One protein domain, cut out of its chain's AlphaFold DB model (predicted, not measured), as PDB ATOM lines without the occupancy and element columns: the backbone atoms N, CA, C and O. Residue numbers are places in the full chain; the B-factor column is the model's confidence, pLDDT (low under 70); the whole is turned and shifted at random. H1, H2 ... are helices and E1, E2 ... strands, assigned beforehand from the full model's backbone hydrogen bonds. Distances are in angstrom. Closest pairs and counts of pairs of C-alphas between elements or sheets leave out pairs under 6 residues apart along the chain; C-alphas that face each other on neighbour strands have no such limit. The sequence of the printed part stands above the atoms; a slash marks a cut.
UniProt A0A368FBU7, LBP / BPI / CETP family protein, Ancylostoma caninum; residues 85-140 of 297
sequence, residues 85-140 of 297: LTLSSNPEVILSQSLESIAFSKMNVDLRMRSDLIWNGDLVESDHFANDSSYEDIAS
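AT A GLANCE: This is residues 85 to 140 of the 297 residues of the protein "LBP / BPI / CETP family protein" of Ancylostoma caninum (UniProt A0A368FBU7). A long, twisted two-stranded hairpin, E2 and E3, makes the length of the model, and the short strands E1 and E4 fold back along its two edges at one end to complete a four-stranded sheet. From E4 the chain arches away and back along the hairpin to a small helix, H1, near its other end; residues 127 to 138 of this arch and helix stick out free. The printed part has 56 residues with four named strands and then one named helix, in the order E1, E2, E3, E4, H1. The sheet has that same strand order, is antiparallel throughout, and the class is mostly strand. The whole is loose, with a radius of gyration of the C-alphas of 14.7 A, and a rod spanning 44 by 21 by 15 A.

HOW THE PARTS SIT: E2, residues 92 to 104, and E3, residues 109 to 119, form an antiparallel hairpin at 160 degrees, with N 98 and O 114 within hydrogen-bond range at 2.9 A. E1, residues 85 to 89, is an edge strand and makes a hairpin with E2 at 174 degrees; N 85 and O 95 are 2.8 A apart. E4, residues 122 to 124, is the other edge strand, in a hairpin with E3 at 122 degrees; N 124 and O 117 are 2.9 A apart. These four strands are a meander, each the antiparallel neighbour of the one before. H1, residues 133 to 139, is not on the sheet; its closest C-alpha to E3 is that of Ala 139, 7.9 A from that of Asp 110. In H1, 1 of 3 O i to N i+4 pairs and 1 of 4 O i to N i+3 pairs are within range.

IN THESE COORDINATES: E2 is 36.0 A long, from C-alpha 92 at (89.877, 95.603, -13.418), and E3 is 31.7 A. E1 and H1 each measure 10.6 A and E4 6.3 A. H1 ends with C-alpha 139 at (67.345, 113.645, 3.416).

THE WHOLE: The two C-alphas farthest apart, those of Asn 90 and Lys 106, are 45.0 A apart. The printed part has no cut and no long link. Mean pLDDT of the printed part is 73.0; residues 105 to 106 and 125 to 140 are under 70.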
ATOM      1  N   LEU A  85      80.194 101.040 -13.215       84.50
ATOM      2  CA  LEU A  85      81.160 102.095 -13.468       84.50
ATOM      3  C   LEU A  85      82.560 101.481 -13.437       84.50
ATOM      4  O   LEU A  85      83.095 101.168 -12.374       84.50
ATOM      5  N   THR A  86      83.158 101.295 -14.613       85.50
ATOM      6  CA  THR A  86      84.551 100.848 -14.723       85.50
ATOM      7  C   THR A  86      85.478 101.989 -14.313       85.50
ATOM      8  O   THR A  86      85.622 102.973 -15.038       85.50
ATOM      9  N   LEU A  87      86.104 101.853 -13.145       81.12
ATOM     10  CA  LEU A  87      87.078 102.809 -12.617       81.12
ATOM     11  C   LEU A  87      88.454 102.585 -13.244       81.12
ATOM     12  O   LEU A  87      89.170 103.537 -13.549       81.12
ATOM     13  N   SER A  88      88.797 101.318 -13.475       80.94
ATOM     14  CA  SER A  88      90.005 100.917 -14.183       80.94
ATOM     15  C   SER A  88      89.793  99.618 -14.944       80.94
ATOM     16  O   SER A  88      89.038  98.748 -14.517       80.94
ATOM     17  N   SER A  89      90.472  99.494 -16.082       81.38
ATOM     18  CA  SER A  89      90.449  98.295 -16.923       81.38
ATOM     19  C   SER A  89      91.675  97.398 -16.731       81.38
ATOM     20  O   SER A  89      91.699  96.302 -17.283       81.38
ATOM     21  N   ASN A  90      92.717  97.854 -16.027       80.69
ATOM     22  CA  ASN A  90      93.939  97.070 -15.833       80.69
ATOM     23  C   ASN A  90      94.740  97.515 -14.588       80.69
ATOM     24  O   ASN A  90      95.501  98.480 -14.696       80.69
ATOM     25  N   PRO A  91      94.634  96.808 -13.446       75.75
ATOM     26  CA  PRO A  91      93.703  95.704 -13.183       75.75
ATOM     27  C   PRO A  91      92.243  96.185 -13.150       75.75
ATOM     28  O   PRO A  91      91.973  97.380 -13.033       75.75
ATOM     29  N   GLU A  92      91.298  95.263 -13.318       82.75
ATOM     30  CA  GLU A  92      89.877  95.603 -13.418       82.75
ATOM     31  C   GLU A  92      89.322  96.010 -12.048       82.75
ATOM     32  O   GLU A  92      89.341  95.220 -11.101       82.75
ATOM     33  N   VAL A  93      88.828  97.247 -11.957       84.31
ATOM     34  CA  VAL A  93      88.127  97.781 -10.783       84.31
ATOM     35  C   VAL A  93      86.792  98.343 -11.255       84.31
ATOM     36  O   VAL A  93      86.752  99.316 -12.017       84.31
ATOM     37  N   ILE A  94      85.697  97.726 -10.817       87.81
ATOM     38  CA  ILE A  94      84.331  98.097 -11.192       87.81
ATOM     39  C   ILE A  94      83.550  98.449  -9.934       87.81
ATOM     40  O   ILE A  94      83.518  97.684  -8.977       87.81
ATOM     41  N   LEU A  95      82.879  99.596  -9.963       88.19
ATOM     42  CA  LEU A  95      81.841  99.934  -9.001       88.19
ATOM     43  C   LEU A  95      80.496  99.490  -9.581       88.19
ATOM     44  O   LEU A  95      80.019 100.076 -10.555       88.19
ATOM     45  N   SER A  96      79.913  98.442  -9.009       88.44
ATOM     46  CA  SER A  96      78.574  97.983  -9.352       88.44
ATOM     47  C   SER A  96      77.551  98.698  -8.476       88.44
ATOM     48  O   SER A  96      77.693  98.758  -7.259       88.44
ATOM     49  N   GLN A  97      76.540  99.285  -9.097       85.31
ATOM     50  CA  GLN A  97      75.473 100.023  -8.447       85.31
ATOM     51  C   GLN A  97      74.147  99.331  -8.729       85.31
ATOM     52  O   GLN A  97      73.790  99.086  -9.880       85.31
ATOM     53  N   SER A  98      73.402  99.044  -7.667       83.00
ATOM     54  CA  SER A  98      72.069  98.451  -7.754       83.00
ATOM     55  C   SER A  98      71.084  99.213  -6.879       83.00
ATOM     56  O   SER A  98      71.454  99.771  -5.846       83.00
ATOM     57  N   LEU A  99      69.820  99.278  -7.294       81.44
ATOM     58  CA  LEU A  99      68.791  99.934  -6.499       81.44
ATOM     59  C   LEU A  99      68.404  99.041  -5.316       81.44
ATOM     60  O   LEU A  99      67.866  97.946  -5.491       81.44
ATOM     61  N   GLU A 100      68.623  99.540  -4.104       81.38
ATOM     62  CA  GLU A 100      68.253  98.847  -2.875       81.38
ATOM     63  C   GLU A 100      66.804  99.161  -2.493       81.38
ATOM     64  O   GLU A 100      65.979  98.261  -2.310       81.38
ATOM     65  N   SER A 101      66.451 100.445  -2.418       78.44
ATOM     66  CA  SER A 101      65.101 100.865  -2.040       78.44
ATOM     67  C   SER A 101      64.720 102.234  -2.598       78.44
ATOM     68  O   SER A 101      65.566 103.025  -3.009       78.44
ATOM     69  N   ILE A 102      63.412 102.502  -2.615       76.94
ATOM     70  CA  ILE A 102      62.850 103.800  -2.980       76.94
ATOM     71  C   ILE A 102      61.979 104.284  -1.826       76.94
ATOM     72  O   ILE A 102      61.059 103.574  -1.412       76.94
ATOM     73  N   ALA A 103      62.234 105.495  -1.343       75.88
ATOM     74  CA  ALA A 103      61.406 106.159  -0.347       75.88
ATOM     75  C   ALA A 103      60.736 107.399  -0.953       75.88
ATOM     76  O   ALA A 103      61.381 108.245  -1.565       75.88
ATOM     77  N   PHE A 104      59.419 107.510  -0.781       72.12
ATOM     78  CA  PHE A 104      58.649 108.670  -1.225       72.12
ATOM     79  C   PHE A 104      58.361 109.568  -0.035       72.12
ATOM     80  O   PHE A 104      57.808 109.124   0.972       72.12
ATOM     81  N   SER A 105      58.668 110.849  -0.179       69.25
ATOM     82  CA  SER A 105      58.214 111.885   0.734       69.25
ATOM     83  C   SER A 105      57.267 112.846   0.008       69.25
ATOM     84  O   SER A 105      57.029 112.757  -1.197       69.25
ATOM     85  N   LYS A 106      56.702 113.805   0.747       69.75
ATOM     86  CA  LYS A 106      55.878 114.871   0.155       69.75
ATOM     87  C   LYS A 106      56.672 115.797  -0.776       69.75
ATOM     88  O   LYS A 106      56.048 116.502  -1.565       69.75
ATOM     89  N   MET A 107      57.998 115.843  -0.637       74.38
ATOM     90  CA  MET A 107      58.869 116.831  -1.285       74.38
ATOM     91  C   MET A 107      59.933 116.212  -2.200       74.38
ATOM     92  O   MET A 107      60.379 116.886  -3.125       74.38
ATOM     93  N   ASN A 108      60.331 114.963  -1.965       76.88
ATOM     94  CA  ASN A 108      61.379 114.261  -2.708       76.88
ATOM     95  C   ASN A 108      61.047 112.775  -2.898       76.88
ATOM     96  O   ASN A 108      60.205 112.204  -2.202       76.88
ATOM     97  N   VAL A 109      61.720 112.179  -3.879       78.50
ATOM     98  CA  VAL A 109      61.784 110.734  -4.096       78.50
ATOM     99  C   VAL A 109      63.238 110.342  -3.902       78.50
ATOM    100  O   VAL A 109      64.096 110.788  -4.663       78.50
ATOM    101  N   ASP A 110      63.497 109.532  -2.888       80.44
ATOM    102  CA  ASP A 110      64.838 109.106  -2.524       80.44
ATOM    103  C   ASP A 110      65.093 107.709  -3.085       80.44
ATOM    104  O   ASP A 110      64.382 106.753  -2.772       80.44
ATOM    105  N   LEU A 111      66.108 107.605  -3.941       81.88
ATOM    106  CA  LEU A 111      66.596 106.345  -4.494       81.88
ATOM    107  C   LEU A 111      67.836 105.939  -3.696       81.88
ATOM    108  O   LEU A 111      68.864 106.611  -3.779       81.88
ATOM    109  N   ARG A 112      67.738 104.868  -2.906       83.38
ATOM    110  CA  ARG A 112      68.881 104.315  -2.172       83.38
ATOM    111  C   ARG A 112      69.575 103.288  -3.054       83.38
ATOM    112  O   ARG A 112      68.970 102.282  -3.432       83.38
ATOM    113  N   MET A 113      70.822 103.576  -3.403       82.88
ATOM    114  CA  MET A 113      71.650 102.731  -4.256       82.88
ATOM    115  C   MET A 113      72.662 101.991  -3.393       82.88
ATOM    116  O   MET A 113      73.403 102.617  -2.640       82.88
ATOM    117  N   ARG A 114      72.735 100.675  -3.553       83.94
ATOM    118  CA  ARG A 114      73.809  99.855  -3.009       83.94
ATOM    119  C   ARG A 114      74.995  99.900  -3.967       83.94
ATOM    120  O   ARG A 114      74.822  99.687  -5.167       83.94
ATOM    121  N   SER A 115      76.177 100.177  -3.424       85.25
ATOM    122  CA  SER A 115      77.432 100.234  -4.173       85.25
ATOM    123  C   SER A 115      78.342  99.087  -3.747       85.25
ATOM    124  O   SER A 115      78.805  99.050  -2.614       85.25
ATOM    125  N   ASP A 116      78.604  98.167  -4.666       85.94
ATOM    126  CA  ASP A 116      79.471  97.009  -4.473       85.94
ATOM    127  C   ASP A 116      80.742  97.180  -5.317       85.94
ATOM    128  O   ASP A 116      80.683  97.532  -6.497       85.94
ATOM    129  N   LEU A 117      81.912  96.939  -4.726       86.06
ATOM    130  CA  LEU A 117      83.192  97.085  -5.414       86.06
ATOM    131  C   LEU A 117      83.706  95.717  -5.863       86.06
ATOM    132  O   LEU A 117      83.883  94.813  -5.052       86.06
ATOM    133  N   ILE A 118      83.959  95.574  -7.160       85.94
ATOM    134  CA  ILE A 118      84.461  94.346  -7.775       85.94
ATOM    135  C   ILE A 118      85.902  94.590  -8.213       85.94
ATOM    136  O   ILE A 118      86.176  95.515  -8.985       85.94
ATOM    137  N   TRP A 119      86.821  93.752  -7.739       82.44
ATOM    138  CA  TRP A 119      88.236  93.799  -8.091       82.44
ATOM    139  C   TRP A 119      88.674  92.457  -8.674       82.44
ATOM    140  O   TRP A 119      88.577  91.429  -8.013       82.44
ATOM    141  N   ASN A 120      89.149  92.460  -9.925       77.25
ATOM    142  CA  ASN A 120      89.563  91.247 -10.648       77.25
ATOM    143  C   ASN A 120      88.512  90.110 -10.633       77.25
ATOM    144  O   ASN A 120      88.862  88.931 -10.625       77.25
ATOM    145  N   GLY A 121      87.225  90.467 -10.646       77.81
ATOM    146  CA  GLY A 121      86.103  89.524 -10.624       77.81
ATOM    147  C   GLY A 121      85.637  89.095  -9.230       77.81
ATOM    148  O   GLY A 121      84.561  88.508  -9.128       77.81
ATOM    149  N   ASP A 122      86.378  89.441  -8.175       80.94
ATOM    150  CA  ASP A 122      86.004  89.151  -6.793       80.94
ATOM    151  C   ASP A 122      85.316  90.361  -6.149       80.94
ATOM    152  O   ASP A 122      85.718  91.514  -6.335       80.94
ATOM    153  N   LEU A 123      84.255  90.096  -5.386       79.62
ATOM    154  CA  LEU A 123      83.570  91.113  -4.596       79.62
ATOM    155  C   LEU A 123      84.446  91.483  -3.395       79.62
ATOM    156  O   LEU A 123      84.796  90.623  -2.586       79.62
ATOM    157  N   VAL A 124      84.770  92.764  -3.263       76.56
ATOM    158  CA  VAL A 124      85.429  93.292  -2.071       76.56
ATOM    159  C   VAL A 124      84.344  93.517  -1.023       76.56
ATOM    160  O   VAL A 124      83.567  94.466  -1.125       76.56
ATOM    161  N   GLU A 125      84.258  92.620  -0.039       66.38
ATOM    162  CA  GLU A 125      83.357  92.800   1.101       66.38
ATOM    163  C   GLU A 125      83.770  94.067   1.863       66.38
ATOM    164  O   GLU A 125      84.878  94.165   2.392       66.38
ATOM    165  N   SER A 126      82.880  95.058   1.878       58.56
ATOM    166  CA  SER A 126      82.943  96.160   2.834       58.56
ATOM    167  C   SER A 126      82.167  95.723   4.069       58.56
ATOM    168  O   SER A 126      81.044  95.223   3.959       58.56
ATOM    169  N   ASP A 127      82.772  95.861   5.248       51.88
ATOM    170  CA  ASP A 127      82.057  95.672   6.506       51.88
ATOM    171  C   ASP A 127      80.980  96.758   6.591       51.88
ATOM    172  O   ASP A 127      81.263  97.886   6.980       51.88
ATOM    173  N   HIS A 128      79.743  96.431   6.211       47.19
ATOM    174  CA  HIS A 128      78.603  97.336   6.319       47.19
ATOM    175  C   HIS A 128      78.358  97.700   7.792       47.19
ATOM    176  O   HIS A 128      77.597  97.035   8.504       47.19
ATOM    177  N   PHE A 129      78.989  98.770   8.272       43.81
ATOM    178  CA  PHE A 129      78.685  99.340   9.575       43.81
ATOM    179  C   PHE A 129      77.430 100.196   9.454       43.81
ATOM    180  O   PHE A 129      77.461 101.377   9.127       43.81
ATOM    181  N   ALA A 130      76.297  99.572   9.762       44.53
ATOM    182  CA  ALA A 130      75.029 100.246   9.973       44.53
ATOM    183  C   ALA A 130      75.177 101.369  11.016       44.53
ATOM    184  O   ALA A 130      75.256 101.105  12.215       44.53
ATOM    185  N   ASN A 131      75.176 102.622  10.563       43.97
ATOM    186  CA  ASN A 131      74.738 103.764  11.362       43.97
ATOM    187  C   ASN A 131      74.210 104.876  10.443       43.97
ATOM    188  O   ASN A 131      74.852 105.897  10.205       43.97
ATOM    189  N   ASP A 132      72.971 104.656  10.000       51.69
ATOM    190  CA  ASP A 132      72.099 105.456   9.116       51.69
ATOM    191  C   ASP A 132      71.713 106.847   9.694       51.69
ATOM    192  O   ASP A 132      70.710 107.448   9.320       51.69
ATOM    193  N   SER A 133      72.479 107.373  10.659       49.00
ATOM    194  CA  SER A 133      72.142 108.619  11.372       49.00
ATOM    195  C   SER A 133      72.475 109.891  10.585       49.00
ATOM    196  O   SER A 133      71.791 110.895  10.748       49.00
ATOM    197  N   SER A 134      73.481 109.862   9.703       54.47
ATOM    198  CA  SER A 134      73.853 111.022   8.875       54.47
ATOM    199  C   SER A 134      72.957 111.190   7.642       54.47
ATOM    200  O   SER A 134      72.790 112.307   7.149       54.47
ATOM    201  N   TYR A 135      72.350 110.102   7.156       57.91
ATOM    202  CA  TYR A 135      71.461 110.122   5.996       57.91
ATOM    203  C   TYR A 135      70.126 110.810   6.308       57.91
ATOM    204  O   TYR A 135      69.667 111.641   5.522       57.91
ATOM    205  N   GLU A 136      69.513 110.520   7.464       57.97
ATOM    206  CA  GLU A 136      68.221 111.114   7.847       57.97
ATOM    207  C   GLU A 136      68.291 112.647   7.998       57.97
ATOM    208  O   GLU A 136      67.361 113.360   7.599       57.97
ATOM    209  N   ASP A 137      69.416 113.177   8.481       55.66
ATOM    210  CA  ASP A 137      69.631 114.622   8.638       55.66
ATOM    211  C   ASP A 137      69.773 115.351   7.286       55.66
ATOM    212  O   ASP A 137      69.338 116.496   7.141       55.66
ATOM    213  N   ILE A 138      70.320 114.691   6.258       60.19
ATOM    214  CA  ILE A 138      70.495 115.284   4.921       60.19
ATOM    215  C   ILE A 138      69.235 115.101   4.070       60.19
ATOM    216  O   ILE A 138      68.807 116.050   3.407       60.19
ATOM    217  N   ALA A 139      68.593 113.930   4.127       55.94
ATOM    218  CA  ALA A 139      67.345 113.645   3.416       55.94
ATOM    219  C   ALA A 139      66.177 114.539   3.880       55.94
ATOM    220  O   ALA A 139      65.250 114.812   3.114       55.94
ATOM    221  N   SER A 140      66.229 115.039   5.120       56.53
ATOM    222  CA  SER A 140      65.243 115.976   5.669       56.53
ATOM    223  C   SER A 140      65.507 117.447   5.316       56.53
ATOM    224  O   SER A 140      64.632 118.298   5.520       56.53
TER     225      SER A 140